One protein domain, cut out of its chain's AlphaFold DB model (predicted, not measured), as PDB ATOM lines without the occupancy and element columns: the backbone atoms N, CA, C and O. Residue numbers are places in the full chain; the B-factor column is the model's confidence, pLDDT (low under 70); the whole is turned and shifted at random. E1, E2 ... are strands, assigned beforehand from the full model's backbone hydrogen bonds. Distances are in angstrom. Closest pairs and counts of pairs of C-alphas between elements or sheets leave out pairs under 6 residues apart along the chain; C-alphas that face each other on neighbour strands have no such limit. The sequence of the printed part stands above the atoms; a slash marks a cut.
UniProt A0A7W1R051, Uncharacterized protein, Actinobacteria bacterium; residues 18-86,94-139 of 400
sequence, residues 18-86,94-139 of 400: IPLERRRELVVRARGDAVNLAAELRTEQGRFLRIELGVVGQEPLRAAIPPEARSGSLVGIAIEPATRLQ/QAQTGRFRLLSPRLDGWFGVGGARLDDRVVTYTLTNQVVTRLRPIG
ATOM      1  N   ILE A  18     314.747 197.767 316.954       78.25
ATOM      2  CA  ILE A  18     314.913 198.525 318.198       78.25
ATOM      3  C   ILE A  18     314.808 197.521 319.357       78.25
ATOM      4  O   ILE A  18     313.741 196.918 319.526       78.25
ATOM      5  N   PRO A  19     315.874 197.292 320.148       83.19
ATOM      6  CA  PRO A  19     315.818 196.363 321.267       83.19
ATOM      7  C   PRO A  19     314.863 196.900 322.334       83.19
ATOM      8  O   PRO A  19     314.842 198.093 322.637       83.19
ATOM      9  N   LEU A  20     314.060 196.014 322.922       83.56
ATOM     10  CA  LEU A  20     313.122 196.415 323.972       83.56
ATOM     11  C   LEU A  20     313.789 196.519 325.350       83.56
ATOM     12  O   LEU A  20     313.181 197.079 326.252       83.56
ATOM     13  N   GLU A  21     315.019 196.018 325.525       82.56
ATOM     14  CA  GLU A  21     315.858 196.214 326.726       82.56
ATOM     15  C   GLU A  21     315.145 195.934 328.064       82.56
ATOM     16  O   GLU A  21     315.351 196.624 329.059       82.56
ATOM     17  N   ARG A  22     314.271 194.920 328.114       76.31
ATOM     18  CA  ARG A  22     313.451 194.584 329.295       76.31
ATOM     19  C   ARG A  22     312.454 195.671 329.725       76.31
ATOM     20  O   ARG A  22     311.947 195.620 330.851       76.31
ATOM     21  N   ARG A  23     312.113 196.616 328.846       82.94
ATOM     22  CA  ARG A  23     311.036 197.592 329.075       82.94
ATOM     23  C   ARG A  23     309.718 196.871 329.351       82.94
ATOM     24  O   ARG A  23     309.413 195.832 328.766       82.94
ATOM     25  N   ARG A  24     308.929 197.435 330.269       87.69
ATOM     26  CA  ARG A  24     307.597 196.917 330.624       87.69
ATOM     27  C   ARG A  24     306.490 197.507 329.761       87.69
ATOM     28  O   ARG A  24     305.450 196.877 329.616       87.69
ATOM     29  N   GLU A  25     306.728 198.679 329.190       90.19
ATOM     30  CA  GLU A  25     305.771 199.413 328.373       90.19
ATOM     31  C   GLU A  25     306.475 200.035 327.172       90.19
ATOM     32  O   GLU A  25     307.640 200.445 327.255       90.19
ATOM     33  N   LEU A  26     305.750 200.106 326.060       90.31
ATOM     34  CA  LEU A  26     306.143 200.859 324.882       90.31
ATOM     35  C   LEU A  26     305.347 202.162 324.865       90.31
ATOM     36  O   LEU A  26     304.119 202.130 324.899       90.31
ATOM     37  N   VAL A  27     306.053 203.293 324.819       91.12
ATOM     38  CA  VAL A  27     305.446 204.628 324.773       91.12
ATOM     39  C   VAL A  27     305.750 205.261 323.427       91.12
ATOM     40  O   VAL A  27     306.915 205.477 323.079       91.12
ATOM     41  N   VAL A  28     304.690 205.586 322.696       91.38
ATOM     42  CA  VAL A  28     304.743 206.292 321.420       91.38
ATOM     43  C   VAL A  28     304.092 207.662 321.592       91.38
ATOM     44  O   VAL A  28     303.079 207.823 322.271       91.38
ATOM     45  N   ARG A  29     304.709 208.688 321.015       92.12
ATOM     46  CA  ARG A  29     304.139 210.040 320.964       92.12
ATOM     47  C   ARG A  29     304.009 210.437 319.511       92.12
ATOM     48  O   ARG A  29     304.983 210.324 318.764       92.12
ATOM     49  N   ALA A  30     302.823 210.863 319.117       92.50
ATOM     50  CA  ALA A  30     302.485 211.164 317.741       92.50
ATOM     51  C   ALA A  30     301.355 212.194 317.702       92.50
ATOM     52  O   ALA A  30     300.353 212.067 318.405       92.50
ATOM     53  N   ARG A  31     301.498 213.184 316.819       93.38
ATOM     54  CA  ARG A  31     300.534 214.275 316.651       93.38
ATOM     55  C   ARG A  31     300.145 214.432 315.188       93.38
ATOM     56  O   ARG A  31     301.024 214.559 314.337       93.38
ATOM     57  N   GLY A  32     298.852 214.500 314.901       92.38
ATOM     58  CA  GLY A  32     298.331 214.678 313.547       92.38
ATOM     59  C   GLY A  32     296.979 214.005 313.389       92.38
ATOM     60  O   GLY A  32     296.197 213.991 314.339       92.38
ATOM     61  N   ASP A  33     296.736 213.458 312.202       92.31
ATOM     62  CA  ASP A  33     295.473 212.810 311.862       92.31
ATOM     63  C   ASP A  33     295.211 211.580 312.741       92.31
ATOM     64  O   ASP A  33     296.138 210.858 313.119       92.31
ATOM     65  N   ALA A  34     293.938 211.332 313.051       91.38
ATOM     66  CA  ALA A  34     293.521 210.232 313.911       91.38
ATOM     67  C   ALA A  34     293.649 208.879 313.190       91.38
ATOM     68  O   ALA A  34     292.805 208.506 312.374       91.38
ATOM     69  N   VAL A  35     294.697 208.133 313.533       92.75
ATOM     70  CA  VAL A  35     294.939 206.747 313.102       92.75
ATOM     71  C   VAL A  35     295.301 205.886 314.292       92.75
ATOM     72  O   VAL A  35     295.923 206.362 315.240       92.75
ATOM     73  N   ASN A  36     294.913 204.618 314.244       94.19
ATOM     74  CA  ASN A  36     295.340 203.642 315.227       94.19
ATOM     75  C   ASN A  36     296.769 203.184 314.910       94.19
ATOM     76  O   ASN A  36     297.102 202.922 313.753       94.19
ATOM     77  N   LEU A  37     297.613 203.100 315.934       95.25
ATOM     78  CA  LEU A  37     298.960 202.555 315.819       95.25
ATOM     79  C   LEU A  37     299.037 201.231 316.572       95.25
ATOM     80  O   LEU A  37     298.630 201.143 317.730       95.25
ATOM     81  N   ALA A  38     299.645 200.228 315.948       95.19
ATOM     82  CA  ALA A  38     299.961 198.961 316.595       95.19
ATOM     83  C   ALA A  38     301.454 198.658 316.459       95.19
ATOM     84  O   ALA A  38     302.043 198.823 315.393       95.19
ATOM     85  N   ALA A  39     302.085 198.214 317.542       94.69
ATOM     86  CA  ALA A  39     303.474 197.784 317.528       94.69
ATOM     87  C   ALA A  39     303.579 196.292 317.212       94.69
ATOM     88  O   ALA A  39     302.909 195.458 317.825       94.69
ATOM     89  N   GLU A  40     304.479 195.960 316.293       94.44
ATOM     90  CA  GLU A  40     304.831 194.595 315.918       94.44
ATOM     91  C   GLU A  40     306.168 194.237 316.577       94.44
ATOM     92  O   GLU A  40     307.208 194.847 316.309       94.44
ATOM     93  N   LEU A  41     306.142 193.261 317.479       93.06
ATOM     94  CA  LEU A  41     307.274 192.845 318.299       93.06
ATOM     95  C   LEU A  41     307.765 191.468 317.862       93.06
ATOM     96  O   LEU A  41     306.969 190.571 317.590       93.06
ATOM     97  N   ARG A  42     309.080 191.273 317.871       90.19
ATOM     98  CA  ARG A  42     309.729 189.974 317.697       90.19
ATOM     99  C   ARG A  42     310.329 189.531 319.022       90.19
ATOM    100  O   ARG A  42     311.190 190.225 319.559       90.19
ATOM    101  N   THR A  43     309.899 188.386 319.539       88.06
ATOM    102  CA  THR A  43     310.463 187.790 320.757       88.06
ATOM    103  C   THR A  43     311.870 187.248 320.498       88.06
ATOM    104  O   THR A  43     312.266 187.025 319.353       88.06
ATOM    105  N   GLU A  44     312.624 186.964 321.557       82.31
ATOM    106  CA  GLU A  44     313.908 186.250 321.462       82.31
ATOM    107  C   GLU A  44     313.734 184.838 320.871       82.31
ATOM    108  O   GLU A  44     314.563 184.338 320.108       82.31
ATOM    109  N   GLN A  45     312.567 184.235 321.119       75.94
ATOM    110  CA  GLN A  45     312.132 182.994 320.482       75.94
ATOM    111  C   GLN A  45     311.717 183.177 319.006       75.94
ATOM    112  O   GLN A  45     311.320 182.201 318.362       75.94
ATOM    113  N   GLY A  46     311.839 184.384 318.440       78.12
ATOM    114  CA  GLY A  46     311.491 184.754 317.062       78.12
ATOM    115  C   GLY A  46     310.022 184.554 316.718       78.12
ATOM    116  O   GLY A  46     309.682 184.362 315.552       78.12
ATOM    117  N   ARG A  47     309.159 184.571 317.735       84.19
ATOM    118  CA  ARG A  47     307.718 184.701 317.548       84.19
ATOM    119  C   ARG A  47     307.396 186.167 317.327       84.19
ATOM    120  O   ARG A  47     308.097 187.040 317.833       84.19
ATOM    121  N   PHE A  48     306.321 186.418 316.598       89.69
ATOM    122  CA  PHE A  48     305.838 187.765 316.358       89.69
ATOM    123  C   PHE A  48     304.570 187.996 317.164       89.69
ATOM    124  O   PHE A  48     303.697 187.130 317.220       89.69
ATOM    125  N   LEU A  49     304.517 189.143 317.824       92.56
ATOM    126  CA  LEU A  49     303.411 189.581 318.657       92.56
ATOM    127  C   LEU A  49     303.000 190.966 318.204       92.56
ATOM    128  O   LEU A  49     303.832 191.755 317.765       92.56
ATOM    129  N   ARG A  50     301.719 191.268 318.345       93.50
ATOM    130  CA  ARG A  50     301.181 192.573 318.010       93.50
ATOM    131  C   ARG A  50     300.473 193.146 319.225       93.50
ATOM    132  O   ARG A  50     299.705 192.435 319.870       93.50
ATOM    133  N   ILE A  51     300.760 194.406 319.534       94.75
ATOM    134  CA  ILE A  51     300.127 195.138 320.632       94.75
ATOM    135  C   ILE A  51     299.578 196.467 320.123       94.75
ATOM    136  O   ILE A  51     300.253 197.193 319.397       94.75
ATOM    137  N   GLU A  52     298.351 196.785 320.507       94.50
ATOM    138  CA  GLU A  52     297.695 198.042 320.152       94.50
ATOM    139  C   GLU A  52     298.243 199.176 321.025       94.50
ATOM    140  O   GLU A  52     298.269 199.050 322.249       94.50
ATOM    141  N   LEU A  53     298.704 200.269 320.408       93.19
ATOM    142  CA  LEU A  53     299.244 201.445 321.105       93.19
ATOM    143  C   LEU A  53     298.172 202.511 321.351       93.19
ATOM    144  O   LEU A  53     298.284 203.271 322.314       93.19
ATOM    145  N   GLY A  54     297.159 202.567 320.479       92.69
ATOM    146  CA  GLY A  54     296.036 203.500 320.536       92.69
ATOM    147  C   GLY A  54     295.987 204.476 319.358       92.69
ATOM    148  O   GLY A  54     296.735 204.357 318.386       92.69
ATOM    149  N   VAL A  55     295.111 205.479 319.468       93.38
ATOM    150  CA  VAL A  55     294.804 206.427 318.386       93.38
ATOM    151  C   VAL A  55     295.609 207.722 318.507       93.38
ATOM    152  O   VAL A  55     295.577 208.392 319.542       93.38
ATOM    153  N   VAL A  56     296.309 208.109 317.440       91.56
ATOM    154  CA  VAL A  56     297.049 209.378 317.342       91.56
ATOM    155  C   VAL A  56     296.154 210.556 317.744       91.56
ATOM    156  O   VAL A  56     295.016 210.668 317.295       91.56
ATOM    157  N   GLY A  57     296.671 211.429 318.614       84.19
ATOM    158  CA  GLY A  57     295.913 212.518 319.243       84.19
ATOM    159  C   GLY A  57     295.400 212.204 320.656       84.19
ATOM    160  O   GLY A  57     295.118 213.137 321.403       84.19
ATOM    161  N   GLN A  58     295.362 210.931 321.066       86.88
ATOM    162  CA  GLN A  58     295.062 210.499 322.440       86.88
ATOM    163  C   GLN A  58     296.358 210.209 323.225       86.88
ATOM    164  O   GLN A  58     296.607 209.090 323.666       86.88
ATOM    165  N   GLU A  59     297.240 211.208 323.345       81.19
ATOM    166  CA  GLU A  59     298.553 211.019 323.980       81.19
ATOM    167  C   GLU A  59     298.480 210.843 325.518       81.19
ATOM    168  O   GLU A  59     297.663 211.492 326.175       81.19
ATOM    169  N   PRO A  60     299.389 210.051 326.131       79.44
ATOM    170  CA  PRO A  60     300.415 209.223 325.490       79.44
ATOM    171  C   PRO A  60     299.853 207.888 324.979       79.44
ATOM    172  O   PRO A  60     299.119 207.207 325.694       79.44
ATOM    173  N   LEU A  61     300.293 207.471 323.788       89.75
ATOM    174  CA  LEU A  61     300.027 206.131 323.264       89.75
ATOM    175  C   LEU A  61     300.921 205.146 324.011       89.75
ATOM    176  O   LEU A  61     302.151 205.250 323.950       89.75
ATOM    177  N   ARG A  62     300.324 204.221 324.759       92.19
ATOM    178  CA  ARG A  62     301.067 203.290 325.610       92.19
ATOM    179  C   ARG A  62     300.451 201.908 325.590       92.19
ATOM    180  O   ARG A  62     299.239 201.760 325.702       92.19
ATOM    181  N   ALA A  63     301.318 200.909 325.522       93.06
ATOM    182  CA  ALA A  63     300.934 199.510 325.586       93.06
ATOM    183  C   ALA A  63     301.887 198.734 326.491       93.06
ATOM    184  O   ALA A  63     303.108 198.924 326.443       93.06
ATOM    185  N   ALA A  64     301.331 197.833 327.299       93.56
ATOM    186  CA  ALA A  64     302.119 196.908 328.098       93.56
ATOM    187  C   ALA A  64     302.824 195.893 327.189       93.56
ATOM    188  O   ALA A  64     302.205 195.287 326.316       93.56
ATOM    189  N   ILE A  65     304.121 195.685 327.414       92.19
ATOM    190  CA  ILE A  65     304.920 194.696 326.688       92.19
ATOM    191  C   ILE A  65     304.762 193.337 327.395       92.19
ATOM    192  O   ILE A  65     305.164 193.207 328.568       92.19
ATOM    193  N   PRO A  66     304.220 192.309 326.708       92.56
ATOM    194  CA  PRO A  66     304.094 190.964 327.261       92.56
ATOM    195  C   PRO A  66     305.449 190.428 327.745       92.56
ATOM    196  O   PRO A  66     306.461 190.699 327.094       92.56
ATOM    197  N   PRO A  67     305.515 189.655 328.849       90.12
ATOM    198  CA  PRO A  67     306.777 189.154 329.405       90.12
ATOM    199  C   PRO A  67     307.686 188.463 328.379       90.12
ATOM    200  O   PRO A  67     308.886 188.719 328.354       90.12
ATOM    201  N   GLU A  68     307.093 187.670 327.488       88.31
ATOM    202  CA  GLU A  68     307.761 186.947 326.397       88.31
ATOM    203  C   GLU A  68     308.396 187.851 325.321       88.31
ATOM    204  O   GLU A  68     309.298 187.420 324.604       88.31
ATOM    205  N   ALA A  69     307.971 189.113 325.215       88.75
ATOM    206  CA  ALA A  69     308.510 190.087 324.268       88.75
ATOM    207  C   ALA A  69     309.588 190.994 324.877       88.75
ATOM    208  O   ALA A  69     310.260 191.710 324.143       88.75
ATOM    209  N   ARG A  70     309.786 190.990 326.202       89.00
ATOM    210  CA  ARG A  70     310.647 191.971 326.893       89.00
ATOM    211  C   ARG A  70     312.134 191.861 326.541       89.00
ATOM    212  O   ARG A  70     312.827 192.875 326.565       89.00
ATOM    213  N   SER A  71     312.624 190.662 326.218       85.06
ATOM    214  CA  SER A  71     313.977 190.437 325.671       85.06
ATOM    215  C   SER A  71     314.032 190.514 324.139       85.06
ATOM    216  O   SER A  71     315.073 190.270 323.537       85.06
ATOM    217  N   GLY A  72     312.908 190.847 323.506       87.81
ATOM    218  CA  GLY A  72     312.762 190.952 322.067       87.81
ATOM    219  C   GLY A  72     313.104 192.330 321.504       87.81
ATOM    220  O   GLY A  72     313.832 193.134 322.093       87.81
ATOM    221  N   SER A  73     312.543 192.609 320.332       90.31
ATOM    222  CA  SER A  73     312.746 193.860 319.605       90.31
ATOM    223  C   SER A  73     311.478 194.329 318.893       90.31
ATOM    224  O   SER A  73     310.637 193.514 318.513       90.31
ATOM    225  N   LEU A  74     311.344 195.639 318.710       91.38
ATOM    226  CA  LEU A  74     310.319 196.255 317.872       91.38
ATOM    227  C   LEU A  74     310.755 196.149 316.404       91.38
ATOM    228  O   LEU A  74     311.848 196.595 316.048       91.38
ATOM    229  N   VAL A  75     309.906 195.544 315.574       91.44
ATOM    230  CA  VAL A  75     310.187 195.240 314.158       91.44
ATOM    231  C   VAL A  75     309.218 195.914 313.187       91.44
ATOM    232  O   VAL A  75     309.449 195.885 311.983       91.44
ATOM    233  N   GLY A  76     308.152 196.533 313.694       93.00
ATOM    234  CA  GLY A  76     307.217 197.290 312.875       93.00
ATOM    235  C   GLY A  76     306.270 198.155 313.699       93.00
ATOM    236  O   GLY A  76     306.040 197.895 314.882       93.00
ATOM    237  N   ILE A  77     305.725 199.190 313.065       94.94
ATOM    238  CA  ILE A  77     304.597 199.978 313.568       94.94
ATOM    239  C   ILE A  77     303.538 199.995 312.469       94.94
ATOM    240  O   ILE A  77     303.719 200.661 311.448       94.94
ATOM    241  N   ALA A  78     302.458 199.245 312.662       94.81
ATOM    242  CA  ALA A  78     301.314 199.236 311.763       94.81
ATOM    243  C   ALA A  78     300.464 200.493 311.966       94.81
ATOM    244  O   ALA A  78     300.296 200.968 313.094       94.81
ATOM    245  N   ILE A  79     299.957 201.028 310.858       95.38
ATOM    246  CA  ILE A  79     299.112 202.216 310.802       95.38
ATOM    247  C   ILE A  79     297.757 201.767 310.284       95.38
ATOM    248  O   ILE A  79     297.645 201.221 309.187       95.38
ATOM    249  N   GLU A  80     296.733 202.004 311.084       92.56
ATOM    250  CA  GLU A  80     295.397 201.496 310.837       92.56
ATOM    251  C   GLU A  80     294.351 202.593 310.941       92.56
ATOM    252  O   GLU A  80     294.535 203.588 311.653       92.56
ATOM    253  N   PRO A  81     293.228 202.435 310.233       87.81
ATOM    254  CA  PRO A  81     292.178 203.427 310.283       87.81
ATOM    255  C   PRO A  81     291.541 203.400 311.683       87.81
ATOM    256  O   PRO A  81     291.235 202.337 312.224       87.81
ATOM    257  N   ALA A  82     291.362 204.574 312.299       80.62
ATOM    258  CA  ALA A  82     290.779 204.687 313.644       80.62
ATOM    259  C   ALA A  82     289.306 204.230 313.697       80.62
ATOM    260  O   ALA A  82     288.790 203.864 314.751       80.62
ATOM    261  N   THR A  83     288.633 204.228 312.548       75.62
ATOM    262  CA  THR A  83     287.296 203.673 312.327       75.62
ATOM    263  C   THR A  83     287.354 202.698 311.151       75.62
ATOM    264  O   THR A  83     288.225 202.810 310.294       75.62
ATOM    265  N   ARG A  84     286.454 201.704 311.081       67.12
ATOM    266  CA  ARG A  84     286.434 200.792 309.922       67.12
ATOM    267  C   ARG A  84     286.234 201.596 308.639       67.12
ATOM    268  O   ARG A  84     285.246 202.320 308.534       67.12
ATOM    269  N   LEU A  85     287.103 201.367 307.658       64.19
ATOM    270  CA  LEU A  85     286.860 201.771 306.277       64.19
ATOM    271  C   LEU A  85     285.586 201.049 305.813       64.19
ATOM    272  O   LEU A  85     285.568 199.823 305.691       64.19
ATOM    273  N   GLN A  86     284.485 201.787 305.679       59.78
ATOM    274  CA  GLN A  86     283.224 201.243 305.185       59.78
ATOM    275  C   GLN A  86     283.184 201.390 303.670       59.78
ATOM    276  O   GLN A  86     283.074 202.495 303.154       59.78
ATOM    277  N   GLN A  94     287.814 203.868 298.069       70.62
ATOM    278  CA  GLN A  94     288.524 205.107 298.410       70.62
ATOM    279  C   GLN A  94     289.586 204.864 299.488       70.62
ATOM    280  O   GLN A  94     289.302 204.384 300.586       70.62
ATOM    281  N   ALA A  95     290.827 205.225 299.171       82.88
ATOM    282  CA  ALA A  95     291.933 205.145 300.109       82.88
ATOM    283  C   ALA A  95     291.881 206.307 301.112       82.88
ATOM    284  O   ALA A  95     291.747 207.470 300.726       82.88
ATOM    285  N   GLN A  96     292.050 206.011 302.402       88.50
ATOM    286  CA  GLN A  96     292.172 207.050 303.423       88.50
ATOM    287  C   GLN A  96     293.612 207.551 303.448       88.50
ATOM    288  O   GLN A  96     294.527 206.814 303.811       88.50
ATOM    289  N   THR A  97     293.818 208.810 303.081       92.06
ATOM    290  CA  THR A  97     295.138 209.443 303.142       92.06
ATOM    291  C   THR A  97     295.238 210.382 304.332       92.06
ATOM    292  O   THR A  97     294.235 210.917 304.804       92.06
ATOM    293  N   GLY A  98     296.454 210.580 304.826       93.25
ATOM    294  CA  GLY A  98     296.701 211.523 305.904       93.25
ATOM    295  C   GLY A  98     298.163 211.591 306.305       93.25
ATOM    296  O   GLY A  98     299.049 211.010 305.666       93.25
ATOM    297  N   ARG A  99     298.428 212.339 307.373       96.31
ATOM    298  CA  ARG A  99     299.758 212.514 307.941       96.31
ATOM    299  C   ARG A  99     299.743 212.686 309.453       96.31
ATOM    300  O   ARG A  99     298.870 213.325 310.036       96.31
ATOM    301  N   PHE A 100     300.797 212.202 310.091       95.12
ATOM    302  CA  PHE A 100     301.095 212.506 311.486       95.12
ATOM    303  C   PHE A 100     302.597 212.683 311.687       95.12
ATOM    304  O   PHE A 100     303.414 212.190 310.915       95.12
ATOM    305  N   ARG A 101     302.978 213.414 312.732       94.88
ATOM    306  CA  ARG A 101     304.369 213.575 313.148       94.88
ATOM    307  C   ARG A 101     304.654 212.664 314.336       94.88
ATOM    308  O   ARG A 101     304.018 212.807 315.378       94.88
ATOM    309  N   LEU A 102     305.628 211.772 314.191       92.56
ATOM    310  CA  LEU A 102     306.123 210.889 315.238       92.56
ATOM    311  C   LEU A 102     307.161 211.623 316.102       92.56
ATOM    312  O   LEU A 102     308.214 212.063 315.638       92.56
ATOM    313  N   LEU A 103     306.856 211.789 317.383       90.56
ATOM    314  CA  LEU A 103     307.693 212.504 318.347       90.56
ATOM    315  C   LEU A 103     308.631 211.554 319.108       90.56
ATOM    316  O   LEU A 103     309.739 211.950 319.475       90.56
ATOM    317  N   SER A 104     308.211 210.312 319.344       87.81
ATOM    318  CA  SER A 104     309.019 209.261 319.978       87.81
ATOM    319  C   SER A 104     308.410 207.882 319.690       87.81
ATOM    320  O   SER A 104     307.181 207.791 319.708       87.81
ATOM    321  N   PRO A 105     309.217 206.816 319.509       87.88
ATOM    322  CA  PRO A 105     310.686 206.804 319.453       87.88
ATOM    323  C   PRO A 105     311.230 207.400 318.144       87.88
ATOM    324  O   PRO A 105     310.483 207.619 317.193       87.88
ATOM    325  N   ARG A 106     312.538 207.682 318.100       86.50
ATOM    326  CA  ARG A 106     313.222 208.015 316.845       86.50
ATOM    327  C   ARG A 106     313.408 206.724 316.040       86.50
ATOM    328  O   ARG A 106     313.862 205.728 316.596       86.50
ATOM    329  N   LEU A 107     313.020 206.744 314.767       88.88
ATOM    330  CA  LEU A 107     313.035 205.579 313.880       88.88
ATOM    331  C   LEU A 107     314.155 205.702 312.834       88.88
ATOM    332  O   LEU A 107     313.906 205.701 311.631       88.88
ATOM    333  N   ASP A 108     315.397 205.862 313.291       86.19
ATOM    334  CA  ASP A 108     316.545 205.954 312.383       86.19
ATOM    335  C   ASP A 108     316.726 204.633 311.617       86.19
ATOM    336  O   ASP A 108     316.723 203.555 312.212       86.19
ATOM    337  N   GLY A 109     316.867 204.708 310.291       85.94
ATOM    338  CA  GLY A 109     316.979 203.523 309.430       85.94
ATOM    339  C   GLY A 109     315.655 202.791 309.178       85.94
ATOM    340  O   GLY A 109     315.672 201.638 308.756       85.94
ATOM    341  N   TRP A 110     314.514 203.436 309.441       91.94
ATOM    342  CA  TRP A 110     313.186 202.915 309.120       91.94
ATOM    343  C   TRP A 110     312.589 203.612 307.906       91.94
ATOM    344  O   TRP A 110     312.933 204.745 307.578       91.94
ATOM    345  N   PHE A 111     311.644 202.938 307.263       91.81
ATOM    346  CA  PHE A 111     310.895 203.470 306.137       91.81
ATOM    347  C   PHE A 111     309.450 202.972 306.152       91.81
ATOM    348  O   PHE A 111     309.086 202.062 306.903       91.81
ATOM    349  N   GLY A 112     308.611 203.621 305.348       92.31
ATOM    350  CA  GLY A 112     307.215 203.246 305.186       92.31
ATOM    351  C   GLY A 112     307.012 202.259 304.039       92.31
ATOM    352  O   GLY A 112     307.635 202.381 302.987       92.31
ATOM    353  N   VAL A 113     306.117 201.300 304.254       91.00
ATOM    354  CA  VAL A 113     305.651 200.329 303.260       91.00
ATOM    355  C   VAL A 113     304.124 200.277 303.250       91.00
ATOM    356  O   VAL A 113     303.461 200.755 304.177       91.00
ATOM    357  N   GLY A 114     303.549 199.721 302.182       87.94
ATOM    358  CA  GLY A 114     302.101 199.529 302.072       87.94
ATOM    359  C   GLY A 114     301.296 200.829 302.089       87.94
ATOM    360  O   GLY A 114     300.218 200.873 302.668       87.94
ATOM    361  N   GLY A 115     301.840 201.903 301.510       90.94
ATOM    362  CA  GLY A 115     301.203 203.225 301.468       90.94
ATOM    363  C   GLY A 115     301.715 204.213 302.518       90.94
ATOM    364  O   GLY A 115     301.297 205.366 302.500       90.94
ATOM    365  N   ALA A 116     302.627 203.807 303.406       94.69
ATOM    366  CA  ALA A 116     303.317 204.717 304.314       94.69
ATOM    367  C   ALA A 116     304.581 205.289 303.665       94.69
ATOM    368  O   ALA A 116     305.290 204.598 302.936       94.69
ATOM    369  N   ARG A 117     304.925 206.524 304.014       95.50
ATOM    370  CA  ARG A 117     306.222 207.142 303.739       95.50
ATOM    371  C   ARG A 117     306.652 207.933 304.966       95.50
ATOM    372  O   ARG A 117     305.884 208.746 305.476       95.50
ATOM    373  N   LEU A 118     307.875 207.681 305.420       94.44
ATOM    374  CA  LEU A 118     308.507 208.370 306.541       94.44
ATOM    375  C   LEU A 118     309.554 209.340 305.992       94.44
ATOM    376  O   LEU A 118     310.473 208.911 305.298       94.44
ATOM    377  N   ASP A 119     309.397 210.624 306.296       93.12
ATOM    378  CA  ASP A 119     310.370 211.675 306.000       93.12
ATOM    379  C   ASP A 119     310.746 212.379 307.308       93.12
ATOM    380  O   ASP A 119     309.929 213.087 307.909       93.12
ATOM    381  N   ASP A 120     311.954 212.092 307.798       89.12
ATOM    382  CA  ASP A 120     312.425 212.406 309.152       89.12
ATOM    383  C   ASP A 120     311.444 211.918 310.238       89.12
ATOM    384  O   ASP A 120     311.465 210.757 310.648       89.12
ATOM    385  N   ARG A 121     310.547 212.795 310.695       92.38
ATOM    386  CA  ARG A 121     309.527 212.505 311.713       92.38
ATOM    387  C   ARG A 121     308.105 212.567 311.182       92.38
ATOM    388  O   ARG A 121     307.170 212.330 311.943       92.38
ATOM    389  N   VAL A 122     307.911 212.944 309.926       95.44
ATOM    390  CA  VAL A 122     306.587 213.072 309.319       95.44
ATOM    391  C   VAL A 122     306.259 211.781 308.589       95.44
ATOM    392  O   VAL A 122     306.954 211.372 307.664       95.44
ATOM    393  N   VAL A 123     305.177 211.142 309.013       96.56
ATOM    394  CA  VAL A 123     304.616 209.960 308.373       96.56
ATOM    395  C   VAL A 123     303.442 210.415 307.532       96.56
ATOM    396  O   VAL A 123     302.477 210.963 308.058       96.56
ATOM    397  N   THR A 124     303.524 210.185 306.231       97.06
ATOM    398  CA  THR A 124     302.376 210.260 305.320       97.06
ATOM    399  C   THR A 124     301.894 208.845 305.058       97.06
ATOM    400  O   THR A 124     302.710 207.926 304.978       97.06
ATOM    401  N   TYR A 125     300.585 208.641 304.989       95.38
ATOM    402  CA  TYR A 125     300.014 207.313 304.828       95.38
ATOM    403  C   TYR A 125     298.854 207.318 303.834       95.38
ATOM    404  O   TYR A 125     298.182 208.329 303.637       95.38
ATOM    405  N   THR A 126     298.628 206.160 303.226       94.06
ATOM    406  CA  THR A 126     297.481 205.825 302.381       94.06
ATOM    407  C   THR A 126     296.990 204.452 302.816       94.06
ATOM    408  O   THR A 126     297.681 203.461 302.587       94.06
ATOM    409  N   LEU A 127     295.837 204.396 303.479       91.25
ATOM    410  CA  LEU A 127     295.247 203.166 303.999       91.25
ATOM    411  C   LEU A 127     294.254 202.605 302.988       91.25
ATOM    412  O   LEU A 127     293.405 203.328 302.465       91.25
ATOM    413  N   THR A 128     294.342 201.300 302.757       87.06
ATOM    414  CA  THR A 128     293.409 200.534 301.923       87.06
ATOM    415  C   THR A 128     293.045 199.237 302.640       87.06
ATOM    416  O   THR A 128     293.698 198.852 303.608       87.06
ATOM    417  N   ASN A 129     292.029 198.526 302.160       80.62
ATOM    418  CA  ASN A 129     291.706 197.176 302.632       80.62
ATOM    419  C   ASN A 129     292.565 196.072 301.983       80.62
ATOM    420  O   ASN A 129     292.409 194.906 302.333       80.62
ATOM    421  N   GLN A 130     293.453 196.416 301.042       77.69
ATOM    422  CA  GLN A 130     294.228 195.442 300.264       77.69
ATOM    423  C   GLN A 130     295.642 195.220 300.799       77.69
ATOM    424  O   GLN A 130     296.205 194.142 300.605       77.69
ATOM    425  N   VAL A 131     296.237 196.230 301.440       82.19
ATOM    426  CA  VAL A 131     297.634 196.199 301.889       82.19
ATOM    427  C   VAL A 131     297.749 196.781 303.291       82.19
ATOM    428  O   VAL A 131     297.140 197.802 303.599       82.19
ATOM    429  N   VAL A 132     298.561 196.144 304.134       85.25
ATOM    430  CA  VAL A 132     298.876 196.650 305.473       85.25
ATOM    431  C   VAL A 132     299.873 197.801 305.360       85.25
ATOM    432  O   VAL A 132     301.003 197.618 304.902       85.25
ATOM    433  N   THR A 133     299.466 198.980 305.815       93.12
ATOM    434  CA  THR A 133     300.309 200.174 305.873       93.12
ATOM    435  C   THR A 133     301.140 200.174 307.152       93.12
ATOM    436  O   THR A 133     300.587 200.091 308.249       93.12
ATOM    437  N   ARG A 134     302.472 200.257 307.054       94.12
ATOM    438  CA  ARG A 134     303.341 200.196 308.244       94.12
ATOM    439  C   ARG A 134     304.701 200.853 308.058       94.12
ATOM    440  O   ARG A 134     305.162 201.060 306.938       94.12
ATOM    441  N   LEU A 135     305.353 201.143 309.178       94.50
ATOM    442  CA  LEU A 135     306.760 201.524 309.255       94.50
ATOM    443  C   LEU A 135     307.581 200.321 309.706       94.50
ATOM    444  O   LEU A 135     307.174 199.623 310.637       94.50
ATOM    445  N   ARG A 136     308.739 200.097 309.090       92.44
ATOM    446  CA  ARG A 136     309.660 199.016 309.463       92.44
ATOM    447  C   ARG A 136     311.116 199.413 309.206       92.44
ATOM    448  O   ARG A 136     311.349 200.325 308.409       92.44
ATOM    449  N   PRO A 137     312.097 198.754 309.840       89.44
ATOM    450  CA  PRO A 137     313.498 198.985 309.526       89.44
ATOM    451  C   PRO A 137     313.854 198.524 308.109       89.44
ATOM    452  O   PRO A 137     313.230 197.608 307.559       89.44
ATOM    453  N   ILE A 138     314.882 199.154 307.545       85.44
ATOM    454  CA  ILE A 138     315.537 198.710 306.313       85.44
ATOM    455  C   ILE A 138     316.275 197.403 306.610       85.44
ATOM    456  O   ILE A 138     317.132 197.338 307.493       85.44
ATOM    457  N   GLY A 139     315.919 196.357 305.871       81.12
ATOM    458  CA  GLY A 139     316.555 195.051 305.920       81.12
ATOM    459  C   GLY A 139     317.528 194.835 304.754       81.12
ATOM    460  O   GLY A 139     317.474 195.543 303.747       81.12
TER     461      GLY A 139
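What this domain is: This is residues 18 to 86 and 94 to 139 of the 400 residues of an uncharacterized protein of Actinobacteria bacterium (UniProt A0A7W1R051). Two twisted sheets of five strands each stand face to face and come together along both edges, E3 beside E4 and E7 beside E8, as a flattened barrel that no strand pairing closes. E5 and E2 run through the core, and the first printed residues, 18 and 19, pair with the beginning of E5. The printed part has 115 residues, with no named helix and ten named strands, E1 to E10 along the chain; the sheets, both antiparallel, run E3, E2, E5, E10, E7 and E4, E1, E6, E9, E8. The class is all strand; the whole is compact, with a radius of gyration of the C-alphas of 13.5 A and spans of 39, 29 and 29 A.

How they stand to each other: One sheet runs E3, residues 48 to 55, E2, residues 35 to 42, E5, residues 73 to 81, E10, residues 133 to 137, and E7, residues 110 to 113. It is strongly twisted. E2 and E3 form a hairpin, with N 39 and O 51 at 2.8 A. E2 and E5 stand at 156 degrees, antiparallel, with N 38 and O 78 at 3.0 A. E5 and E10 are antiparallel neighbours, with N 77 and O 135 within hydrogen-bond range at 2.9 A, and E10 and E7 are antiparallel neighbours too, with N 111 and O 136 within hydrogen-bond range at 2.9 A. The other sheet, also strongly twisted, runs E4, residues 61 to 64, E1, residues 25 to 32, E6, residues 96 to 104, E9, residues 122 to 127, and E8, residues 117 to 119. The pairing of E1 is staggered: residues 25 to 28 pair with E4, N 28 and O 61 at 2.9 A, and residues 29 to 32 with E6, N 31 and O 101 at 2.9 A. N 100 and O 123, of E6 and E9, are 2.9 A apart; E8 and E9 form a hairpin, with N 119 and O 122 at 2.9 A. Between the sheets, the closest C-alphas of E3 and E4 are those of Leu 53 and Ala 63, 5.2 A, and of E7 and E8 those of Gly 112 and Leu 118, 5.5 A. E2 and E6 are apart.

Where its parts are: E1 begins at C-alpha 25, (305.771, 199.413, 328.373), and is 22.5 A long. E5 measures 24.5 A, E6 23.7 A, E2 22.8 A and E3 21.8 A. E10 ends at C-alpha 137, (313.498, 198.985, 309.526).

The domain as a whole: The C-alphas farthest apart, of Arg 22 and Gln 94, are 41.1 A apart. Residues 87 to 93 are not printed; C-alphas 86 and 94 are 9.4 A apart across the cut. Of the links printed whole, none is long. Mean pLDDT of the printed part is 88.8; residues 84 to 86 are under 70.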